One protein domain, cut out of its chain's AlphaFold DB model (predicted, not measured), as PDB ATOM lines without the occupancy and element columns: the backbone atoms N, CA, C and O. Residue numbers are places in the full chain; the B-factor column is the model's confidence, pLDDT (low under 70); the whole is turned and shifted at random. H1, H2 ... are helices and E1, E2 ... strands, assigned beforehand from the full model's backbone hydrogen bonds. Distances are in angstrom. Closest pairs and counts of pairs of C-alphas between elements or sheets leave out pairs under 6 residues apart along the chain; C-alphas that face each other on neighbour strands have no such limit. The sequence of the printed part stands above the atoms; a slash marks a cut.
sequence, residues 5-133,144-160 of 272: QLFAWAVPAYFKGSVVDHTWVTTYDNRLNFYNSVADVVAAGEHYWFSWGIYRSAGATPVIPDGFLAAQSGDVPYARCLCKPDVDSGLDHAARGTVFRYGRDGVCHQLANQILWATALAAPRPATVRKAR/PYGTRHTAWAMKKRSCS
ATOM      1  N   GLN A   5      -9.629  26.051 -13.512       96.69
ATOM      2  CA  GLN A   5      -8.467  26.732 -12.972       96.69
ATOM      3  C   GLN A   5      -8.018  27.831 -13.948       96.69
ATOM      4  O   GLN A   5      -7.764  27.554 -15.114       96.69
ATOM      5  N   LEU A   6      -7.906  29.076 -13.478       98.25
ATOM      6  CA  LEU A   6      -7.229  30.141 -14.218       98.25
ATOM      7  C   LEU A   6      -5.778  30.222 -13.756       98.25
ATOM      8  O   LEU A   6      -5.517  30.250 -12.550       98.25
ATOM      9  N   PHE A   7      -4.854  30.281 -14.710       98.50
ATOM     10  CA  PHE A   7      -3.416  30.370 -14.481       98.50
ATOM     11  C   PHE A   7      -2.879  31.699 -14.991       98.50
ATOM     12  O   PHE A   7      -3.292  32.173 -16.045       98.50
ATOM     13  N   ALA A   8      -1.944  32.288 -14.254       98.56
ATOM     14  CA  ALA A   8      -1.291  33.533 -14.619       98.56
ATOM     15  C   ALA A   8       0.215  33.338 -14.767       98.56
ATOM     16  O   ALA A   8       0.846  32.671 -13.940       98.56
ATOM     17  N   TRP A   9       0.775  33.975 -15.790       98.38
ATOM     18  CA  TRP A   9       2.137  33.727 -16.252       98.38
ATOM     19  C   TRP A   9       2.912  35.015 -16.492       98.38
ATOM     20  O   TRP A   9       2.309  36.081 -16.631       98.38
ATOM     21  N   ALA A  10       4.236  34.896 -16.584       97.12
ATOM     22  CA  ALA A  10       5.148  35.987 -16.890       97.12
ATOM     23  C   ALA A  10       6.292  35.593 -17.839       97.12
ATOM     24  O   ALA A  10       6.804  34.470 -17.818       97.12
ATOM     25  N   VAL A  11       6.736  36.581 -18.618       94.44
ATOM     26  CA  VAL A  11       8.035  36.645 -19.310       94.44
ATOM     27  C   VAL A  11       8.599  38.057 -19.166       94.44
ATOM     28  O   VAL A  11       7.807  38.975 -18.991       94.44
ATOM     29  N   PRO A  12       9.914  38.298 -19.291       91.94
ATOM     30  CA  PRO A  12      10.444  39.652 -19.392       91.94
ATOM     31  C   PRO A  12       9.733  40.445 -20.486       91.94
ATOM     32  O   PRO A  12       9.500  39.922 -21.583       91.94
ATOM     33  N   ALA A  13       9.390  41.701 -20.203       83.81
ATOM     34  CA  ALA A  13       8.846  42.572 -21.233       83.81
ATOM     35  C   ALA A  13       9.887  42.816 -22.347       83.81
ATOM     36  O   ALA A  13      11.096  42.720 -22.144       83.81
ATOM     37  N   TYR A  14       9.388  43.079 -23.557       67.50
ATOM     38  CA  TYR A  14      10.072  42.830 -24.834       67.50
ATOM     39  C   TYR A  14      11.318  43.683 -25.110       67.50
ATOM     40  O   TYR A  14      12.081  43.360 -26.022       67.50
ATOM     41  N   PHE A  15      11.558  44.752 -24.350       66.88
ATOM     42  CA  PHE A  15      12.701  45.629 -24.581       66.88
ATOM     43  C   PHE A  15      13.905  45.236 -23.710       66.88
ATOM     44  O   PHE A  15      13.793  44.830 -22.551       66.88
ATOM     45  N   LYS A  16      15.100  45.333 -24.302       58.34
ATOM     46  CA  LYS A  16      16.366  44.956 -23.663       58.34
ATOM     47  C   LYS A  16      16.545  45.711 -22.341       58.34
ATOM     48  O   LYS A  16      16.483  46.934 -22.328       58.34
ATOM     49  N   GLY A  17      16.821  44.978 -21.262       61.12
ATOM     50  CA  GLY A  17      17.032  45.555 -19.931       61.12
ATOM     51  C   GLY A  17      15.746  45.865 -19.162       61.12
ATOM     52  O   GLY A  17      15.813  46.555 -18.154       61.12
ATOM     53  N   SER A  18      14.586  45.373 -19.615       70.50
ATOM     54  CA  SER A  18      13.336  45.580 -18.891       70.50
ATOM     55  C   SER A  18      13.348  44.937 -17.500       70.50
ATOM     56  O   SER A  18      13.500  43.716 -17.347       70.50
ATOM     57  N   VAL A  19      13.134  45.782 -16.493       80.50
ATOM     58  CA  VAL A  19      12.913  45.406 -15.089       80.50
ATOM     59  C   VAL A  19      11.469  44.972 -14.820       80.50
ATOM     60  O   VAL A  19      11.119  44.625 -13.702       80.50
ATOM     61  N   VAL A  20      10.603  44.966 -15.838       88.69
ATOM     62  CA  VAL A  20       9.211  44.532 -15.693       88.69
ATOM     63  C   VAL A  20       8.939  43.271 -16.497       88.69
ATOM     64  O   VAL A  20       9.560  43.006 -17.531       88.69
ATOM     65  N   ASP A  21       7.995  42.476 -16.010       93.69
ATOM     66  CA  ASP A  21       7.493  41.331 -16.752       93.69
ATOM     67  C   ASP A  21       6.248  41.715 -17.565       93.69
ATOM     68  O   ASP A  21       5.476  42.602 -17.214       93.69
ATOM     69  N   HIS A  22       6.050  41.032 -18.684       94.50
ATOM     70  CA  HIS A  22       4.780  40.953 -19.375       94.50
ATOM     71  C   HIS A  22       3.993  39.748 -18.854       94.50
ATOM     72  O   HIS A  22       4.559  38.661 -18.717       94.50
ATOM     73  N   THR A  23       2.692  39.916 -18.610       97.31
ATOM     74  CA  THR A  23       1.837  38.861 -18.048       97.31
ATOM     75  C   THR A  23       0.670  38.499 -18.943       97.31
ATOM     76  O   THR A  23       0.118  39.381 -19.588       97.31
ATOM     77  N   TRP A  24       0.229  37.240 -18.888       98.06
ATOM     78  CA  TRP A  24      -0.980  36.742 -19.556       98.06
ATOM     79  C   TRP A  24      -1.710  35.717 -18.679       98.06
ATOM     80  O   TRP A  24      -1.199  35.302 -17.633       98.06
ATOM     81  N   VAL A  25      -2.916  35.321 -19.098       98.69
ATOM     82  CA  VAL A  25      -3.770  34.364 -18.374       98.69
ATOM     83  C   VAL A  25      -4.216  33.239 -19.305       98.69
ATOM     84  O   VAL A  25      -4.451  33.474 -20.489       98.69
ATOM     85  N   THR A  26      -4.351  32.026 -18.774       98.62
ATOM     86  CA  THR A  26      -4.844  30.840 -19.494       98.62
ATOM     87  C   THR A  26      -5.811  30.022 -18.634       98.62
ATOM     88  O   THR A  26      -5.837  30.161 -17.409       98.62
ATOM     89  N   THR A  27      -6.595  29.140 -19.259       98.25
ATOM     90  CA  THR A  27      -7.364  28.081 -18.563       98.25
ATOM     91  C   THR A  27      -6.587  26.770 -18.385       98.25
ATOM     92  O   THR A  27      -7.068  25.850 -17.730       98.25
ATOM     93  N   TYR A  28      -5.364  26.694 -18.915       97.88
ATOM     94  CA  TYR A  28      -4.503  25.513 -18.882       97.88
ATOM     95  C   TYR A  28      -3.141  25.813 -18.251       97.88
ATOM     96  O   TYR A  28      -2.647  26.939 -18.292       97.88
ATOM     97  N   ASP A  29      -2.506  24.784 -17.692       97.44
ATOM     98  CA  ASP A  29      -1.154  24.889 -17.144       97.44
ATOM     99  C   ASP A  29      -0.100  24.817 -18.269       97.44
ATOM    100  O   ASP A  29       0.131  23.732 -18.807       97.44
ATOM    101  N   ASN A  30       0.564  25.934 -18.606       93.44
ATOM    102  CA  ASN A  30       1.615  25.999 -19.642       93.44
ATOM    103  C   ASN A  30       2.834  25.108 -19.345       93.44
ATOM    104  O   ASN A  30       3.658  24.873 -20.227       93.44
ATOM    105  N   ARG A  31       2.983  24.618 -18.107       95.06
ATOM    106  CA  ARG A  31       4.069  23.707 -17.713       95.06
ATOM    107  C   ARG A  31       3.743  22.254 -18.041       95.06
ATOM    108  O   ARG A  31       4.647  21.426 -18.083       95.06
ATOM    109  N   LEU A  32       2.461  21.947 -18.235       95.69
ATOM    110  CA  LEU A  32       1.957  20.596 -18.487       95.69
ATOM    111  C   LEU A  32       1.416  20.444 -19.910       95.69
ATOM    112  O   LEU A  32       1.609  19.401 -20.527       95.69
ATOM    113  N   ASN A  33       0.759  21.483 -20.431       94.25
ATOM    114  CA  ASN A  33       0.144  21.495 -21.751       94.25
ATOM    115  C   ASN A  33       0.808  22.566 -22.612       94.25
ATOM    116  O   ASN A  33       0.779  23.752 -22.279       94.25
ATOM    117  N   PHE A  34       1.390  22.137 -23.728       90.75
ATOM    118  CA  PHE A  34       2.094  23.011 -24.653       90.75
ATOM    119  C   PHE A  34       1.328  23.121 -25.969       90.75
ATOM    120  O   PHE A  34       1.083  22.119 -26.640       90.75
ATOM    121  N   TYR A  35       1.000  24.352 -26.351       96.44
ATOM    122  CA  TYR A  35       0.347  24.673 -27.615       96.44
ATOM    123  C   TYR A  35       1.269  25.565 -28.453       96.44
ATOM    124  O   TYR A  35       1.889  26.497 -27.930       96.44
ATOM    125  N   ASN A  36       1.372  25.312 -29.760       95.06
ATOM    126  CA  ASN A  36       2.256  26.089 -30.638       95.06
ATOM    127  C   ASN A  36       1.644  27.436 -31.034       95.06
ATOM    128  O   ASN A  36       2.364  28.365 -31.399       95.06
ATOM    129  N   SER A  37       0.320  27.550 -30.958       96.25
ATOM    130  CA  SER A  37      -0.424  28.736 -31.354       96.25
ATOM    131  C   SER A  37      -1.710  28.896 -30.544       96.25
ATOM    132  O   SER A  37      -2.229  27.936 -29.978       96.25
ATOM    133  N   VAL A  38      -2.283  30.104 -30.563       96.88
ATOM    134  CA  VAL A  38      -3.628  30.343 -30.013       96.88
ATOM    135  C   VAL A  38      -4.703  29.518 -30.735       96.88
ATOM    136  O   VAL A  38      -5.696  29.139 -30.126       96.88
ATOM    137  N   ALA A  39      -4.498  29.175 -32.012       97.62
ATOM    138  CA  ALA A  39      -5.424  28.316 -32.746       97.62
ATOM    139  C   ALA A  39      -5.465  26.896 -32.154       97.62
ATOM    140  O   ALA A  39      -6.546  26.323 -32.035       97.62
ATOM    141  N   ASP A  40      -4.317  26.365 -31.722       98.06
ATOM    142  CA  ASP A  40      -4.242  25.055 -31.063       98.06
ATOM    143  C   ASP A  40      -4.909  25.081 -29.679       98.06
ATOM    144  O   ASP A  40      -5.596  24.130 -29.312       98.06
ATOM    145  N   VAL A  41      -4.765  26.190 -28.940       97.75
ATOM    146  CA  VAL A  41      -5.467  26.418 -27.662       97.75
ATOM    147  C   VAL A  41      -6.983  26.347 -27.866       97.75
ATOM    148  O   VAL A  41      -7.671  25.587 -27.186       97.75
ATOM    149  N   VAL A  42      -7.502  27.091 -28.850       97.81
ATOM    150  CA  VAL A  42      -8.937  27.110 -29.171       97.81
ATOM    151  C   VAL A  42      -9.418  25.735 -29.636       97.81
ATOM    152  O   VAL A  42     -10.492  25.290 -29.228       97.81
ATOM    153  N   ALA A  43      -8.631  25.033 -30.458       97.94
ATOM    154  CA  ALA A  43      -8.953  23.681 -30.913       97.94
ATOM    155  C   ALA A  43      -9.033  22.668 -29.755       97.94
ATOM    156  O   ALA A  43      -9.803  21.710 -29.835       97.94
ATOM    157  N   ALA A  44      -8.288  22.898 -28.670       97.56
ATOM    158  CA  ALA A  44      -8.332  22.096 -27.451       97.56
ATOM    159  C   ALA A  44      -9.485  22.465 -26.495       97.56
ATOM    160  O   ALA A  44      -9.655  21.814 -25.467       97.56
ATOM    161  N   GLY A  45     -10.295  23.479 -26.822       96.81
ATOM    162  CA  GLY A  45     -11.373  23.964 -25.953       96.81
ATOM    163  C   GLY A  45     -10.884  24.802 -24.767       96.81
ATOM    164  O   GLY A  45     -11.639  25.018 -23.820       96.81
ATOM    165  N   GLU A  46      -9.639  25.270 -24.827       97.69
ATOM    166  CA  GLU A  46      -9.002  26.118 -23.826       97.69
ATOM    167  C   GLU A  46      -9.050  27.600 -24.245       97.69
ATOM    168  O   GLU A  46      -9.441  27.937 -25.364       97.69
ATOM    169  N   HIS A  47      -8.638  28.498 -23.346       98.25
ATOM    170  CA  HIS A  47      -8.620  29.943 -23.563       98.25
ATOM    171  C   HIS A  47      -7.272  30.577 -23.197       98.25
ATOM    172  O   HIS A  47      -6.628  30.200 -22.211       98.25
ATOM    173  N   TYR A  48      -6.881  31.592 -23.971       98.50
ATOM    174  CA  TYR A  48      -5.680  32.405 -23.777       98.50
ATOM    175  C   TYR A  48      -6.014  33.902 -23.818       98.50
ATOM    176  O   TYR A  48      -6.608  34.395 -24.774       98.50
ATOM    177  N   TRP A  49      -5.574  34.666 -22.818       98.62
ATOM    178  CA  TRP A  49      -5.735  36.121 -22.782       98.62
ATOM    179  C   TRP A  49      -4.398  36.843 -22.913       98.62
ATOM    180  O   TRP A  49      -3.629  36.915 -21.956       98.62
ATOM    181  N   PHE A  50      -4.182  37.475 -24.066       96.88
ATOM    182  CA  PHE A  50      -2.941  38.160 -24.449       96.88
ATOM    183  C   PHE A  50      -2.504  39.284 -23.515       96.88
ATOM    184  O   PHE A  50      -1.312  39.546 -23.402       96.88
ATOM    185  N   SER A  51      -3.450  39.953 -22.851       95.94
ATOM    186  CA  SER A  51      -3.163  40.995 -21.861       95.94
ATOM    187  C   SER A  51      -2.193  42.074 -22.376       95.94
ATOM    188  O   SER A  51      -1.244  42.427 -21.685       95.94
ATOM    189  N   TRP A  52      -2.423  42.597 -23.588       91.62
ATOM    190  CA  TRP A  52      -1.547  43.561 -24.291       91.62
ATOM    191  C   TRP A  52      -0.198  43.036 -24.812       91.62
ATOM    192  O   TRP A  52       0.651  43.839 -25.177       91.62
ATOM    193  N   GLY A  53       0.032  41.726 -24.878       87.44
ATOM    194  CA  GLY A  53       1.226  41.173 -25.526       87.44
ATOM    195  C   GLY A  53       0.911  40.239 -26.679       87.44
ATOM    196  O   GLY A  53      -0.190  40.233 -27.215       87.44
ATOM    197  N   ILE A  54       1.903  39.431 -27.045       90.00
ATOM    198  CA  ILE A  54       1.774  38.395 -28.072       90.00
ATOM    199  C   ILE A  54       1.572  37.016 -27.440       90.00
ATOM    200  O   ILE A  54       1.756  36.819 -26.237       90.00
ATOM    201  N   TYR A  55       1.210  36.041 -28.270       94.56
ATOM    202  CA  TYR A  55       1.078  34.657 -27.835       94.56
ATOM    203  C   TYR A  55       2.413  34.113 -27.307       94.56
ATOM    204  O   TYR A  55       3.449  34.230 -27.966       94.56
ATOM    205  N   ARG A  56       2.372  33.491 -26.127       94.00
ATOM    206  CA  ARG A  56       3.495  32.813 -25.480       94.00
ATOM    207  C   ARG A  56       3.085  31.391 -25.129       94.00
ATOM    208  O   ARG A  56       2.152  31.171 -24.363       94.00
ATOM    209  N   SER A  57       3.822  30.424 -25.662       92.81
ATOM    210  CA  SER A  57       3.598  29.007 -25.372       92.81
ATOM    211  C   SER A  57       4.139  28.583 -24.001       92.81
ATOM    212  O   SER A  57       3.698  27.577 -23.456       92.81
ATOM    213  N   ALA A  58       5.055  29.357 -23.407       93.50
ATOM    214  CA  ALA A  58       5.642  29.092 -22.096       93.50
ATOM    215  C   ALA A  58       6.011  30.391 -21.365       93.50
ATOM    216  O   ALA A  58       6.286  31.415 -21.997       93.50
ATOM    217  N   GLY A  59       6.026  30.320 -20.032       94.56
ATOM    218  CA  GLY A  59       6.582  31.348 -19.158       94.56
ATOM    219  C   GLY A  59       8.010  31.055 -18.749       94.56
ATOM    220  O   GLY A  59       8.431  29.904 -18.707       94.56
ATOM    221  N   ALA A  60       8.747  32.131 -18.496       94.62
ATOM    222  CA  ALA A  60      10.100  32.107 -17.962       94.62
ATOM    223  C   ALA A  60      10.526  33.540 -17.654       94.62
ATOM    224  O   ALA A  60      10.507  34.386 -18.546       94.62
ATOM    225  N   THR A  61      10.964  33.806 -16.426       92.94
ATOM    226  CA  THR A  61      11.616  35.062 -16.036       92.94
ATOM    227  C   THR A  61      12.961  34.768 -15.363       92.94
ATOM    228  O   THR A  61      13.194  33.635 -14.938       92.94
ATOM    229  N   PRO A  62      13.861  35.762 -15.227       89.56
ATOM    230  CA  PRO A  62      15.129  35.583 -14.520       89.56
ATOM    231  C   PRO A  62      14.982  35.078 -13.077       89.56
ATOM    232  O   PRO A  62      15.903  34.455 -12.558       89.56
ATOM    233  N   VAL A  63      13.839  35.344 -12.434       90.62
ATOM    234  CA  VAL A  63      13.576  35.011 -11.022       90.62
ATOM    235  C   VAL A  63      12.537  33.899 -10.837       90.62
ATOM    236  O   VAL A  63      12.515  33.256  -9.791       90.62
ATOM    237  N   ILE A  64      11.695  33.639 -11.842       94.56
ATOM    238  CA  ILE A  64      10.680  32.577 -11.849       94.56
ATOM    239  C   ILE A  64      10.883  31.757 -13.136       94.56
ATOM    240  O   ILE A  64      10.344  32.123 -14.183       94.56
ATOM    241  N   PRO A  65      11.671  30.663 -13.095       95.00
ATOM    242  CA  PRO A  65      12.098  29.944 -14.299       95.00
ATOM    243  C   PRO A  65      10.967  29.385 -15.170       95.00
ATOM    244  O   PRO A  65      11.142  29.276 -16.378       95.00
ATOM    245  N   ASP A  66       9.818  29.051 -14.580       96.00
ATOM    246  CA  ASP A  66       8.623  28.565 -15.288       96.00
ATOM    247  C   ASP A  66       7.597  29.680 -15.580       96.00
ATOM    248  O   ASP A  66       6.522  29.428 -16.128       96.00
ATOM    249  N   GLY A  67       7.905  30.919 -15.180       96.88
ATOM    250  CA  GLY A  67       7.031  32.083 -15.289       96.88
ATOM    251  C   GLY A  67       5.710  31.970 -14.526       96.88
ATOM    252  O   GLY A  67       4.833  32.799 -14.747       96.88
ATOM    253  N   PHE A  68       5.519  30.974 -13.656       98.12
ATOM    254  CA  PHE A  68       4.251  30.747 -12.967       98.12
ATOM    255  C   PHE A  68       4.011  31.768 -11.847       98.12
ATOM    256  O   PHE A  68       4.758  31.843 -10.868       98.12
ATOM    257  N   LEU A  69       2.913  32.521 -11.931       98.25
ATOM    258  CA  LEU A  69       2.573  33.540 -10.933       98.25
ATOM    259  C   LEU A  69       1.507  33.048  -9.952       98.25
ATOM    260  O   LEU A  69       1.686  33.113  -8.727       98.25
ATOM    261  N   ALA A  70       0.391  32.555 -10.484       97.69
ATOM    262  CA  ALA A  70      -0.773  32.170  -9.698       97.69
ATOM    263  C   ALA A  70      -1.635  31.137 -10.425       97.69
ATOM    264  O   ALA A  70      -1.680  31.103 -11.651       97.69
ATOM    265  N   ALA A  71      -2.366  30.344  -9.642       97.44
ATOM    266  CA  ALA A  71      -3.475  29.536 -10.118       97.44
ATOM    267  C   ALA A  71      -4.622  29.653  -9.112       97.44
ATOM    268  O   ALA A  71      -4.412  29.428  -7.921       97.44
ATOM    269  N   GLN A  72      -5.834  29.961  -9.578       97.06
ATOM    270  CA  GLN A  72      -7.038  29.889  -8.740       97.06
ATOM    271  C   GLN A  72      -8.266  29.472  -9.558       97.06
ATOM    272  O   GLN A  72      -8.371  29.811 -10.735       97.06
ATOM    273  N   SER A  73      -9.183  28.721  -8.946       96.25
ATOM    274  CA  SER A  73     -10.458  28.364  -9.569       96.25
ATOM    275  C   SER A  73     -11.249  29.626  -9.910       96.25
ATOM    276  O   SER A  73     -11.350  30.533  -9.083       96.25
ATOM    277  N   GLY A  74     -11.818  29.686 -11.111       94.00
ATOM    278  CA  GLY A  74     -12.581  30.831 -11.593       94.00
ATOM    279  C   GLY A  74     -13.768  30.448 -12.469       94.00
ATOM    280  O   GLY A  74     -13.879  29.327 -12.973       94.00
ATOM    281  N   ASP A  75     -14.674  31.409 -12.633       93.75
ATOM    282  CA  ASP A  75     -15.810  31.322 -13.549       93.75
ATOM    283  C   ASP A  75     -15.367  31.781 -14.950       93.75
ATOM    284  O   ASP A  75     -15.160  32.969 -15.203       93.75
ATOM    285  N   VAL A  76     -15.170  30.828 -15.866       95.00
ATOM    286  CA  VAL A  76     -14.702  31.117 -17.234       95.00
ATOM    287  C   VAL A  76     -15.691  31.985 -18.016       95.00
ATOM    288  O   VAL A  76     -15.238  32.958 -18.619       95.00
ATOM    289  N   PRO A  77     -17.013  31.716 -18.024       95.06
ATOM    290  CA  PRO A  77     -17.987  32.657 -18.580       95.06
ATOM    291  C   PRO A  77     -17.824  34.090 -18.056       95.06
ATOM    292  O   PRO A  77     -17.847  35.034 -18.851       95.06
ATOM    293  N   TYR A  78     -17.597  34.264 -16.751       95.06
ATOM    294  CA  TYR A  78     -17.371  35.585 -16.170       95.06
ATOM    295  C   TYR A  78     -16.060  36.211 -16.666       95.06
ATOM    296  O   TYR A  78     -16.075  37.346 -17.146       95.06
ATOM    297  N   ALA A  79     -14.951  35.462 -16.664       96.56
ATOM    298  CA  ALA A  79     -13.660  35.909 -17.201       96.56
ATOM    299  C   ALA A  79     -13.769  36.369 -18.665       96.56
ATOM    300  O   ALA A  79     -13.282  37.443 -19.015       96.56
ATOM    301  N   ARG A  80     -14.477  35.593 -19.500       97.06
ATOM    302  CA  ARG A  80     -14.732  35.888 -20.921       97.06
ATOM    303  C   ARG A  80     -15.550  37.157 -21.129       97.06
ATOM    304  O   ARG A  80     -15.342  37.863 -22.112       97.06
ATOM    305  N   CYS A  81     -16.491  37.444 -20.230       96.75
ATOM    306  CA  CYS A  81     -17.248  38.689 -20.281       96.75
ATOM    307  C   CYS A  81     -16.382  39.893 -19.888       96.75
ATOM    308  O   CYS A  81     -16.463  40.948 -20.528       96.75
ATOM    309  N   LEU A  82     -15.554  39.742 -18.846       97.06
ATOM    310  CA  LEU A  82     -14.653  40.793 -18.373       97.06
ATOM    311  C   LEU A  82     -13.659  41.179 -19.471       97.06
ATOM    312  O   LEU A  82     -13.566  42.360 -19.805       97.06
ATOM    313  N   CYS A  83     -12.994  40.192 -20.072       98.25
ATOM    314  CA  CYS A  83     -12.099  40.368 -21.212       98.25
ATOM    315  C   CYS A  83     -12.285  39.204 -22.193       98.25
ATOM    316  O   CYS A  83     -12.265  38.042 -21.789       98.25
ATOM    317  N   LYS A  84     -12.428  39.487 -23.487       98.06
ATOM    318  CA  LYS A  84     -12.525  38.455 -24.527       98.06
ATOM    319  C   LYS A  84     -11.186  37.696 -24.666       98.06
ATOM    320  O   LYS A  84     -10.163  38.362 -24.829       98.06
ATOM    321  N   PRO A  85     -11.163  36.350 -24.599       98.31
ATOM    322  CA  PRO A  85      -9.962  35.558 -24.866       98.31
ATOM    323  C   PRO A  85      -9.721  35.363 -26.367       98.31
ATOM    324  O   PRO A  85     -10.561  35.710 -27.199       98.31
ATOM    325  N   ASP A  86      -8.596  34.729 -26.682       98.00
ATOM    326  CA  ASP A  86      -8.246  34.131 -27.976       98.00
ATOM    327  C   ASP A  86      -8.129  35.133 -29.131       98.00
ATOM    328  O   ASP A  86      -8.130  34.772 -30.306       98.00
ATOM    329  N   VAL A  87      -7.991  36.413 -28.790       96.31
ATOM    330  CA  VAL A  87      -7.773  37.516 -29.720       96.31
ATOM    331  C   VAL A  87      -6.792  38.515 -29.112       96.31
ATOM    332  O   VAL A  87      -6.758  38.712 -27.896       96.31
ATOM    333  N   ASP A  88      -5.988  39.138 -29.968       93.06
ATOM    334  CA  ASP A  88      -5.012  40.150 -29.573       93.06
ATOM    335  C   ASP A  88      -5.715  41.385 -28.977       93.06
ATOM    336  O   ASP A  88      -6.574  42.005 -29.618       93.06
ATOM    337  N   SER A  89      -5.333  41.761 -27.752       93.56
ATOM    338  CA  SER A  89      -5.852  42.953 -27.070       93.56
ATOM    339  C   SER A  89      -5.558  44.241 -27.843       93.56
ATOM    340  O   SER A  89      -6.346  45.175 -27.767       93.56
ATOM    341  N   GLY A  90      -4.480  44.305 -28.625       90.12
ATOM    342  CA  GLY A  90      -4.167  45.431 -29.503       90.12
ATOM    343  C   GLY A  90      -5.139  45.579 -30.677       90.12
ATOM    344  O   GLY A  90      -5.332  46.692 -31.160       90.12
ATOM    345  N   LEU A  91      -5.825  44.507 -31.082       90.19
ATOM    346  CA  LEU A  91      -6.716  44.496 -32.250       90.19
ATOM    347  C   LEU A  91      -8.207  44.520 -31.889       90.19
ATOM    348  O   LEU A  91      -9.004  45.071 -32.643       90.19
ATOM    349  N   ASP A  92      -8.600  43.950 -30.747       94.25
ATOM    350  CA  ASP A  92     -10.006  43.854 -30.338       94.25
ATOM    351  C   ASP A  92     -10.252  44.552 -28.994       94.25
ATOM    352  O   ASP A  92      -9.760  44.132 -27.943       94.25
ATOM    353  N   HIS A  93     -11.078  45.600 -29.007       94.50
ATOM    354  CA  HIS A  93     -11.450  46.342 -27.800       94.50
ATOM    355  C   HIS A  93     -12.107  45.466 -26.724       94.50
ATOM    356  O   HIS A  93     -11.930  45.730 -25.534       94.50
ATOM    357  N   ALA A  94     -12.829  44.405 -27.098       96.25
ATOM    358  CA  ALA A  94     -13.449  43.498 -26.135       96.25
ATOM    359  C   ALA A  94     -12.411  42.691 -25.332       96.25
ATOM    360  O   ALA A  94     -12.717  42.236 -24.228       96.25
ATOM    361  N   ALA A  95     -11.183  42.539 -25.840       97.44
ATOM    362  CA  ALA A  95     -10.078  41.861 -25.160       97.44
ATOM    363  C   ALA A  95      -9.264  42.776 -24.226       97.44
ATOM    364  O   ALA A  95      -8.328  42.306 -23.580       97.44
ATOM    365  N   ARG A  96      -9.612  44.067 -24.131       96.81
ATOM    366  CA  ARG A  96      -8.895  45.077 -23.325       96.81
ATOM    367  C   ARG A  96      -9.506  45.334 -21.946       96.81
ATOM    368  O   ARG A  96      -8.967  46.129 -21.173       96.81
ATOM    369  N   GLY A  97     -10.650  44.719 -21.642       96.56
ATOM    370  CA  GLY A  97     -11.395  44.999 -20.415       96.56
ATOM    371  C   GLY A  97     -11.705  46.493 -20.292       96.56
ATOM    372  O   GLY A  97     -12.377  47.061 -21.152       96.56
ATOM    373  N   THR A  98     -11.202  47.135 -19.236       96.88
ATOM    374  CA  THR A  98     -11.272  48.601 -19.058       96.88
ATOM    375  C   THR A  98      -9.917  49.302 -19.104       96.88
ATOM    376  O   THR A  98      -9.817  50.472 -18.735       96.88
ATOM    377  N   VAL A  99      -8.872  48.606 -19.551       96.38
ATOM    378  CA  VAL A  99      -7.596  49.223 -19.923       96.38
ATOM    379  C   VAL A  99      -7.736  49.650 -21.378       96.38
ATOM    380  O   VAL A  99      -7.259  48.961 -22.266       96.38
ATOM    381  N   PHE A 100      -8.483  50.722 -21.654       93.38
ATOM    382  CA  PHE A 100      -8.828  51.075 -23.037       93.38
ATOM    383  C   PHE A 100      -7.618  51.513 -23.849       93.38
ATOM    384  O   PHE A 100      -7.583  51.231 -25.042       93.38
ATOM    385  N   ARG A 101      -6.669  52.176 -23.175       91.69
ATOM    386  CA  ARG A 101      -5.421  52.698 -23.727       91.69
ATOM    387  C   ARG A 101      -4.228  52.183 -22.933       91.69
ATOM    388  O   ARG A 101      -4.123  52.457 -21.726       91.69
ATOM    389  N   TYR A 102      -3.323  51.474 -23.600       92.56
ATOM    390  CA  TYR A 102      -2.133  50.915 -22.965       92.56
ATOM    391  C   TYR A 102      -1.251  52.025 -22.388       92.56
ATOM    392  O   TYR A 102      -1.153  53.123 -22.932       92.56
ATOM    393  N   GLY A 103      -0.653  51.783 -21.223       91.25
ATOM    394  CA  GLY A 103       0.227  52.738 -20.553       91.25
ATOM    395  C   GLY A 103      -0.470  53.961 -19.949       91.25
ATOM    396  O   GLY A 103       0.155  54.639 -19.152       91.25
ATOM    397  N   ARG A 104      -1.747  54.243 -20.256       91.81
ATOM    398  CA  ARG A 104      -2.536  55.347 -19.655       91.81
ATOM    399  C   ARG A 104      -3.590  54.843 -18.678       91.81
ATOM    400  O   ARG A 104      -3.772  55.411 -17.598       91.81
ATOM    401  N   ASP A 105      -4.302  53.794 -19.074       93.31
ATOM    402  CA  ASP A 105      -5.369  53.202 -18.266       93.31
ATOM    403  C   ASP A 105      -4.853  52.045 -17.389       93.31
ATOM    404  O   ASP A 105      -5.484  51.661 -16.403       93.31
ATOM    405  N   GLY A 106      -3.684  51.511 -17.742       94.69
ATOM    406  CA  GLY A 106      -3.025  50.367 -17.128       94.69
ATOM    407  C   GLY A 106      -2.080  49.696 -18.126       94.69
ATOM    408  O   GLY A 106      -1.966  50.122 -19.277       94.69
ATOM    409  N   VAL A 107      -1.415  48.633 -17.686       94.75
ATOM    410  CA  VAL A 107      -0.567  47.781 -18.533       94.75
ATOM    411  C   VAL A 107      -1.035  46.322 -18.458       94.75
ATOM    412  O   VAL A 107      -2.116  46.030 -17.937       94.75
ATOM    413  N   CYS A 108      -0.233  45.392 -18.984       96.56
ATOM    414  CA  CYS A 108      -0.537  43.960 -18.997       96.56
ATOM    415  C   CYS A 108      -0.914  43.398 -17.615       96.56
ATOM    416  O   CYS A 108      -1.842  42.597 -17.522       96.56
ATOM    417  N   HIS A 109      -0.288  43.887 -16.538       97.12
ATOM    418  CA  HIS A 109      -0.597  43.475 -15.168       97.12
ATOM    419  C   HIS A 109      -2.049  43.754 -14.770       97.12
ATOM    420  O   HIS A 109      -2.722  42.896 -14.198       97.12
ATOM    421  N   GLN A 110      -2.542  44.958 -15.071       97.50
ATOM    422  CA  GLN A 110      -3.903  45.365 -14.731       97.50
ATOM    423  C   GLN A 110      -4.921  44.571 -15.545       97.50
ATOM    424  O   GLN A 110      -5.914  44.115 -14.985       97.50
ATOM    425  N   LEU A 111      -4.658  44.352 -16.836       98.31
ATOM    426  CA  LEU A 111      -5.543  43.558 -17.685       98.31
ATOM    427  C   LEU A 111      -5.598  42.089 -17.233       98.31
ATOM    428  O   LEU A 111      -6.688  41.547 -17.056       98.31
ATOM    429  N   ALA A 112      -4.448  41.481 -16.925       98.50
ATOM    430  CA  ALA A 112      -4.377  40.137 -16.352       98.50
ATOM    431  C   ALA A 112      -5.162  40.038 -15.032       98.50
ATOM    432  O   ALA A 112      -5.949  39.112 -14.838       98.50
ATOM    433  N   ASN A 113      -5.033  41.026 -14.144       98.31
ATOM    434  CA  ASN A 113      -5.806  41.066 -12.903       98.31
ATOM    435  C   ASN A 113      -7.316  41.227 -13.139       98.31
ATOM    436  O   ASN A 113      -8.097  40.636 -12.395       98.31
ATOM    437  N   GLN A 114      -7.752  41.982 -14.155       98.00
ATOM    438  CA  GLN A 114      -9.176  42.068 -14.507       98.00
ATOM    439  C   GLN A 114      -9.736  40.706 -14.931       98.00
ATOM    440  O   GLN A 114     -10.853  40.370 -14.550       98.00
ATOM    441  N   ILE A 115      -8.964  39.894 -15.656       98.25
ATOM    442  CA  ILE A 115      -9.355  38.521 -16.014       98.25
ATOM    443  C   ILE A 115      -9.425  37.647 -14.756       98.25
ATOM    444  O   ILE A 115     -10.427  36.971 -14.510       98.25
ATOM    445  N   LEU A 116      -8.388  37.706 -13.916       97.81
ATOM    446  CA  LEU A 116      -8.304  36.933 -12.675       97.81
ATOM    447  C   LEU A 116      -9.338  37.358 -11.624       97.81
ATOM    448  O   LEU A 116      -9.575  36.605 -10.679       97.81
ATOM    449  N   TRP A 117     -10.025  38.492 -11.792       95.81
ATOM    450  CA  TRP A 117     -11.177  38.850 -10.960       95.81
ATOM    451  C   TRP A 117     -12.264  37.770 -10.975       95.81
ATOM    452  O   TRP A 117     -12.961  37.577  -9.981       95.81
ATOM    453  N   ALA A 118     -12.359  36.982 -12.049       94.94
ATOM    454  CA  ALA A 118     -13.277  35.850 -12.128       94.94
ATOM    455  C   ALA A 118     -13.013  34.738 -11.095       94.94
ATOM    456  O   ALA A 118     -13.851  33.858 -10.898       94.94
ATOM    457  N   THR A 119     -11.870  34.781 -10.408       94.88
ATOM    458  CA  THR A 119     -11.521  33.864  -9.314       94.88
ATOM    459  C   THR A 119     -12.058  34.315  -7.952       94.88
ATOM    460  O   THR A 119     -11.999  33.556  -6.983       94.88
ATOM    461  N   ALA A 120     -12.614  35.530  -7.858       90.50
ATOM    462  CA  ALA A 120     -13.094  36.102  -6.601       90.50
ATOM    463  C   ALA A 120     -14.350  35.402  -6.048       90.50
ATOM    464  O   ALA A 120     -14.628  35.495  -4.861       90.50
ATOM    465  N   LEU A 121     -15.088  34.662  -6.884       80.88
ATOM    466  CA  LEU A 121     -16.235  33.859  -6.438       80.88
ATOM    467  C   LEU A 121     -15.813  32.602  -5.663       80.88
ATOM    468  O   LEU A 121     -16.609  32.043  -4.916       80.88
ATOM    469  N   ALA A 122     -14.572  32.143  -5.851       83.50
ATOM    470  CA  ALA A 122     -14.063  30.909  -5.257       83.50
ATOM    471  C   ALA A 122     -13.170  31.140  -4.025       83.50
ATOM    472  O   ALA A 122     -12.837  30.179  -3.334       83.50
ATOM    473  N   ALA A 123     -12.758  32.382  -3.745       82.88
ATOM    474  CA  ALA A 123     -11.907  32.693  -2.598       82.88
ATOM    475  C   ALA A 123     -12.119  34.126  -2.082       82.88
ATOM    476  O   ALA A 123     -12.528  34.997  -2.845       82.88
ATOM    477  N   PRO A 124     -11.744  34.422  -0.818       81.88
ATOM    478  CA  PRO A 124     -11.913  35.753  -0.225       81.88
ATOM    479  C   PRO A 124     -11.192  36.886  -0.966       81.88
ATOM    480  O   PRO A 124     -11.550  38.053  -0.814       81.88
ATOM    481  N   ARG A 125     -10.140  36.562  -1.727       87.25
ATOM    482  CA  ARG A 125      -9.434  37.496  -2.606       87.25
ATOM    483  C   ARG A 125      -9.216  36.828  -3.968       87.25
ATOM    484  O   ARG A 125      -8.849  35.650  -3.993       87.25
ATOM    485  N   PRO A 126      -9.416  37.541  -5.087       93.25
ATOM    486  CA  PRO A 126      -9.035  37.025  -6.393       93.25
ATOM    487  C   PRO A 126      -7.521  36.811  -6.475       93.25
ATOM    488  O   PRO A 126      -6.740  37.521  -5.834       93.25
ATOM    489  N   ALA A 127      -7.107  35.861  -7.310       95.81
ATOM    490  CA  ALA A 127      -5.724  35.759  -7.742       95.81
ATOM    491  C   ALA A 127      -5.280  37.048  -8.452       95.81
ATOM    492  O   ALA A 127      -6.072  37.731  -9.102       95.81
ATOM    493  N   THR A 128      -3.993  37.368  -8.343       97.00
ATOM    494  CA  THR A 128      -3.371  38.499  -9.040       97.00
ATOM    495  C   THR A 128      -1.982  38.122  -9.532       97.00
ATOM    496  O   THR A 128      -1.365  37.170  -9.045       97.00
ATOM    497  N   VAL A 129      -1.446  38.922 -10.452       97.56
ATOM    498  CA  VAL A 129      -0.073  38.797 -10.957       97.56
ATOM    499  C   VAL A 129       0.976  39.410 -10.022       97.56
ATOM    500  O   VAL A 129       2.057  39.782 -10.458       97.56
ATOM    501  N   ARG A 130       0.699  39.508  -8.713       96.25
ATOM    502  CA  ARG A 130       1.554  40.223  -7.746       96.25
ATOM    503  C   ARG A 130       2.993  39.717  -7.591       96.25
ATOM    504  O   ARG A 130       3.795  40.371  -6.941       96.25
ATOM    505  N   LYS A 131       3.298  38.537  -8.138       96.31
ATOM    506  CA  LYS A 131       4.651  37.963  -8.163       96.31
ATOM    507  C   LYS A 131       5.476  38.397  -9.383       96.31
ATOM    508  O   LYS A 131       6.652  38.065  -9.438       96.31
ATOM    509  N   ALA A 132       4.871  39.070 -10.361       96.00
ATOM    510  CA  ALA A 132       5.572  39.576 -11.537       96.00
ATOM    511  C   ALA A 132       6.528  40.716 -11.152       96.00
ATOM    512  O   ALA A 132       6.190  41.551 -10.302       96.00
ATOM    513  N   ARG A 133       7.697  40.788 -11.799       93.88
ATOM    514  CA  ARG A 133       8.613  41.928 -11.638       93.88
ATOM    515  C   ARG A 133       7.950  43.214 -12.121       93.88
ATOM    516  O   ARG A 133       7.183  43.210 -13.086       93.88
ATOM    517  N   PRO A 144      -4.437  47.951  -8.819       94.25
ATOM    518  CA  PRO A 144      -4.444  46.535  -9.182       94.25
ATOM    519  C   PRO A 144      -5.201  46.237 -10.487       94.25
ATOM    520  O   PRO A 144      -4.842  45.284 -11.175       94.25
ATOM    521  N   TYR A 145      -6.200  47.050 -10.847       95.31
ATOM    522  CA  TYR A 145      -7.101  46.811 -11.991       95.31
ATOM    523  C   TYR A 145      -7.114  47.945 -13.022       95.31
ATOM    524  O   TYR A 145      -7.946  47.938 -13.926       95.31
ATOM    525  N   GLY A 146      -6.208  48.914 -12.911       94.44
ATOM    526  CA  GLY A 146      -6.169  50.079 -13.786       94.44
ATOM    527  C   GLY A 146      -6.934  51.265 -13.213       94.44
ATOM    528  O   GLY A 146      -7.570  51.196 -12.161       94.44
ATOM    529  N   THR A 147      -6.858  52.372 -13.933       92.56
ATOM    530  CA  THR A 147      -7.258  53.703 -13.451       92.56
ATOM    531  C   THR A 147      -8.693  54.073 -13.820       92.56
ATOM    532  O   THR A 147      -9.247  55.049 -13.322       92.56
ATOM    533  N   ARG A 148      -9.351  53.278 -14.672       92.94
ATOM    534  CA  ARG A 148     -10.758  53.465 -15.061       92.94
ATOM    535  C   ARG A 148     -11.716  52.882 -14.021       92.94
ATOM    536  O   ARG A 148     -12.544  52.038 -14.350       92.94
ATOM    537  N   HIS A 149     -11.628  53.342 -12.774       90.56
ATOM    538  CA  HIS A 149     -12.343  52.761 -11.629       90.56
ATOM    539  C   HIS A 149     -13.865  52.654 -11.831       90.56
ATOM    540  O   HIS A 149     -14.441  51.588 -11.615       90.56
ATOM    541  N   THR A 150     -14.523  53.712 -12.321       91.25
ATOM    542  CA  THR A 150     -15.974  53.688 -12.593       91.25
ATOM    543  C   THR A 150     -16.331  52.695 -13.697       91.25
ATOM    544  O   THR A 150     -17.280  51.926 -13.554       91.25
ATOM    545  N   ALA A 151     -15.557  52.667 -14.789       94.12
ATOM    546  CA  ALA A 151     -15.775  51.712 -15.873       94.12
ATOM    547  C   ALA A 151     -15.568  50.274 -15.391       94.12
ATOM    548  O   ALA A 151     -16.365  49.399 -15.718       94.12
ATOM    549  N   TRP A 152     -14.545  50.041 -14.566       94.50
ATOM    550  CA  TRP A 152     -14.267  48.738 -13.977       94.50
ATOM    551  C   TRP A 152     -15.407  48.265 -13.073       94.50
ATOM    552  O   TRP A 152     -15.893  47.146 -13.222       94.50
ATOM    553  N   ALA A 153     -15.915  49.133 -12.194       92.06
ATOM    554  CA  ALA A 153     -17.067  48.823 -11.352       92.06
ATOM    555  C   ALA A 153     -18.318  48.471 -12.179       92.06
ATOM    556  O   ALA A 153     -19.008  47.499 -11.867       92.06
ATOM    557  N   MET A 154     -18.590  49.215 -13.258       92.31
ATOM    558  CA  MET A 154     -19.699  48.913 -14.171       92.31
ATOM    559  C   MET A 154     -19.493  47.588 -14.909       92.31
ATOM    560  O   MET A 154     -20.426  46.794 -14.984       92.31
ATOM    561  N   LYS A 155     -18.278  47.317 -15.399       94.75
ATOM    562  CA  LYS A 155     -17.935  46.080 -16.114       94.75
ATOM    563  C   LYS A 155     -18.106  44.845 -15.227       94.75
ATOM    564  O   LYS A 155     -18.704  43.861 -15.659       94.75
ATOM    565  N   LYS A 156     -17.649  44.917 -13.968       92.88
ATOM    566  CA  LYS A 156     -17.853  43.860 -12.962       92.88
ATOM    567  C   LYS A 156     -19.336  43.512 -12.815       92.88
ATOM    568  O   LYS A 156     -19.669  42.330 -12.867       92.88
ATOM    569  N   ARG A 157     -20.199  44.532 -12.694       90.50
ATOM    570  CA  ARG A 157     -21.661  44.387 -12.552       90.50
ATOM    571  C   ARG A 157     -22.345  43.892 -13.824       90.50
ATOM    572  O   ARG A 157     -23.215  43.039 -13.749       90.50
ATOM    573  N   SER A 158     -21.961  44.404 -14.995       92.38
ATOM    574  CA  SER A 158     -22.579  43.993 -16.264       92.38
ATOM    575  C   SER A 158     -22.277  42.540 -16.619       92.38
ATOM    576  O   SER A 158     -23.034  41.917 -17.351       92.38
ATOM    577  N   CYS A 159     -21.143  42.026 -16.142       92.31
ATOM    578  CA  CYS A 159     -20.711  40.660 -16.395       92.31
ATOM    579  C   CYS A 159     -21.140  39.672 -15.308       92.31
ATOM    580  O   CYS A 159     -21.133  38.466 -15.552       92.31
ATOM    581  N   SER A 160     -21.490  40.147 -14.111       86.06
ATOM    582  CA  SER A 160     -22.001  39.274 -13.062       86.06
ATOM    583  C   SER A 160     -23.439  38.875 -13.387       86.06
ATOM    584  O   SER A 160     -24.316  39.727 -13.457       86.06
TER     585      SER A 160
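This is residues 5 to 133 and 144 to 160 of the 272 residues of an uncharacterized protein of Burkholderia lata (strain ATCC 17760 / DSM 23089 / LMG 22485 / NCIMB 9086 / R18194 / 383) (UniProt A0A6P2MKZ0). A small three-stranded sheet has one helix, H4, packed over one of its faces; H2 packs on the later part of H4, and H5 packs on H2, farther from the sheet. H1 sits away from the other helices, and much of the rest is loop, including residues 44 to 67, which pair briefly with E2 through residues 48 to 49. The printed part has 146 residues with five named helices and three named strands, in the order E1 E2 H1 E3 H2 H3 H4 H5; the antiparallel sheet has the order E2 E1 E3. The class is mixed, helices and strands, with 61 residues, under half, in named elements. The whole is compact and rounded, with a radius of gyration of the C-alphas of 13.9 A and spans of 36 by 34 by 32 A.

Find C-alpha 5 at (-8.467, 26.732, -12.972); from there E1, residues 5 to 12, runs 23.8 A. Beside it are E2, residues 21 to 26, 16.4 A long, and E3, residues 68 to 74, 16.9 A. Find C-alpha 108 at (-0.537, 43.960, -18.997), where H4, residues 108 to 119, begins its 17.8 A. Look also for H1, residues 38 to 43, 8.6 A; H2, residues 76 to 82, 9.7 A; and H3, residues 93 to 96, 5.3 A. H5, residues 149 to 159, runs 15.5 A to C-alpha 159 at (-20.711, 40.660, -16.395).

Start at the inner strand E1. E2, in a hairpin with it, is antiparallel at 156 degrees, with N 22 and O 11 at 2.7 A. E3 is antiparallel to E1 at 157 degrees, with N 6 and O 72 at 2.9 A. E2, H1 and E3 form a split strand-helix-strand unit, two same-way strands with E1 between them and a right-handed crossover. H4 is on the sheet, making two layers, helix over sheet, at a height of 8.1 A; it lies over E2 and E1, only just along the strands, at 29 degrees to E2 on the local plane. Residues 114 to 118 of H4 touch H2, closest at the C-alphas of Ala 79 and Ala 118, 5.1 A, at a steep tilt of 45 degrees, opposite ways. H2 touches H5 at the C-alphas of Cys 81 and Cys 159, their closest, 5.6 A. H3 and H4 are close but not clearly touching, and H1 touches no helix. Every O i to N i+4 pair is within hydrogen-bond range in H1, H2 and H5, and 6 of 8 are in H4; H3 is too short for such a pair.

The two farthest C-alphas, of Lys 16 and Ser 160, are 40.2 A apart. Residues 134 to 143 are not printed, and C-alphas 133 and 144 are 14.1 A apart across this cut. The long links are E2 to H1, H1 to E3 and H3 to H4. The mean pLDDT of the printed part is 93.6; look to residues 14 to 17 for values under 70.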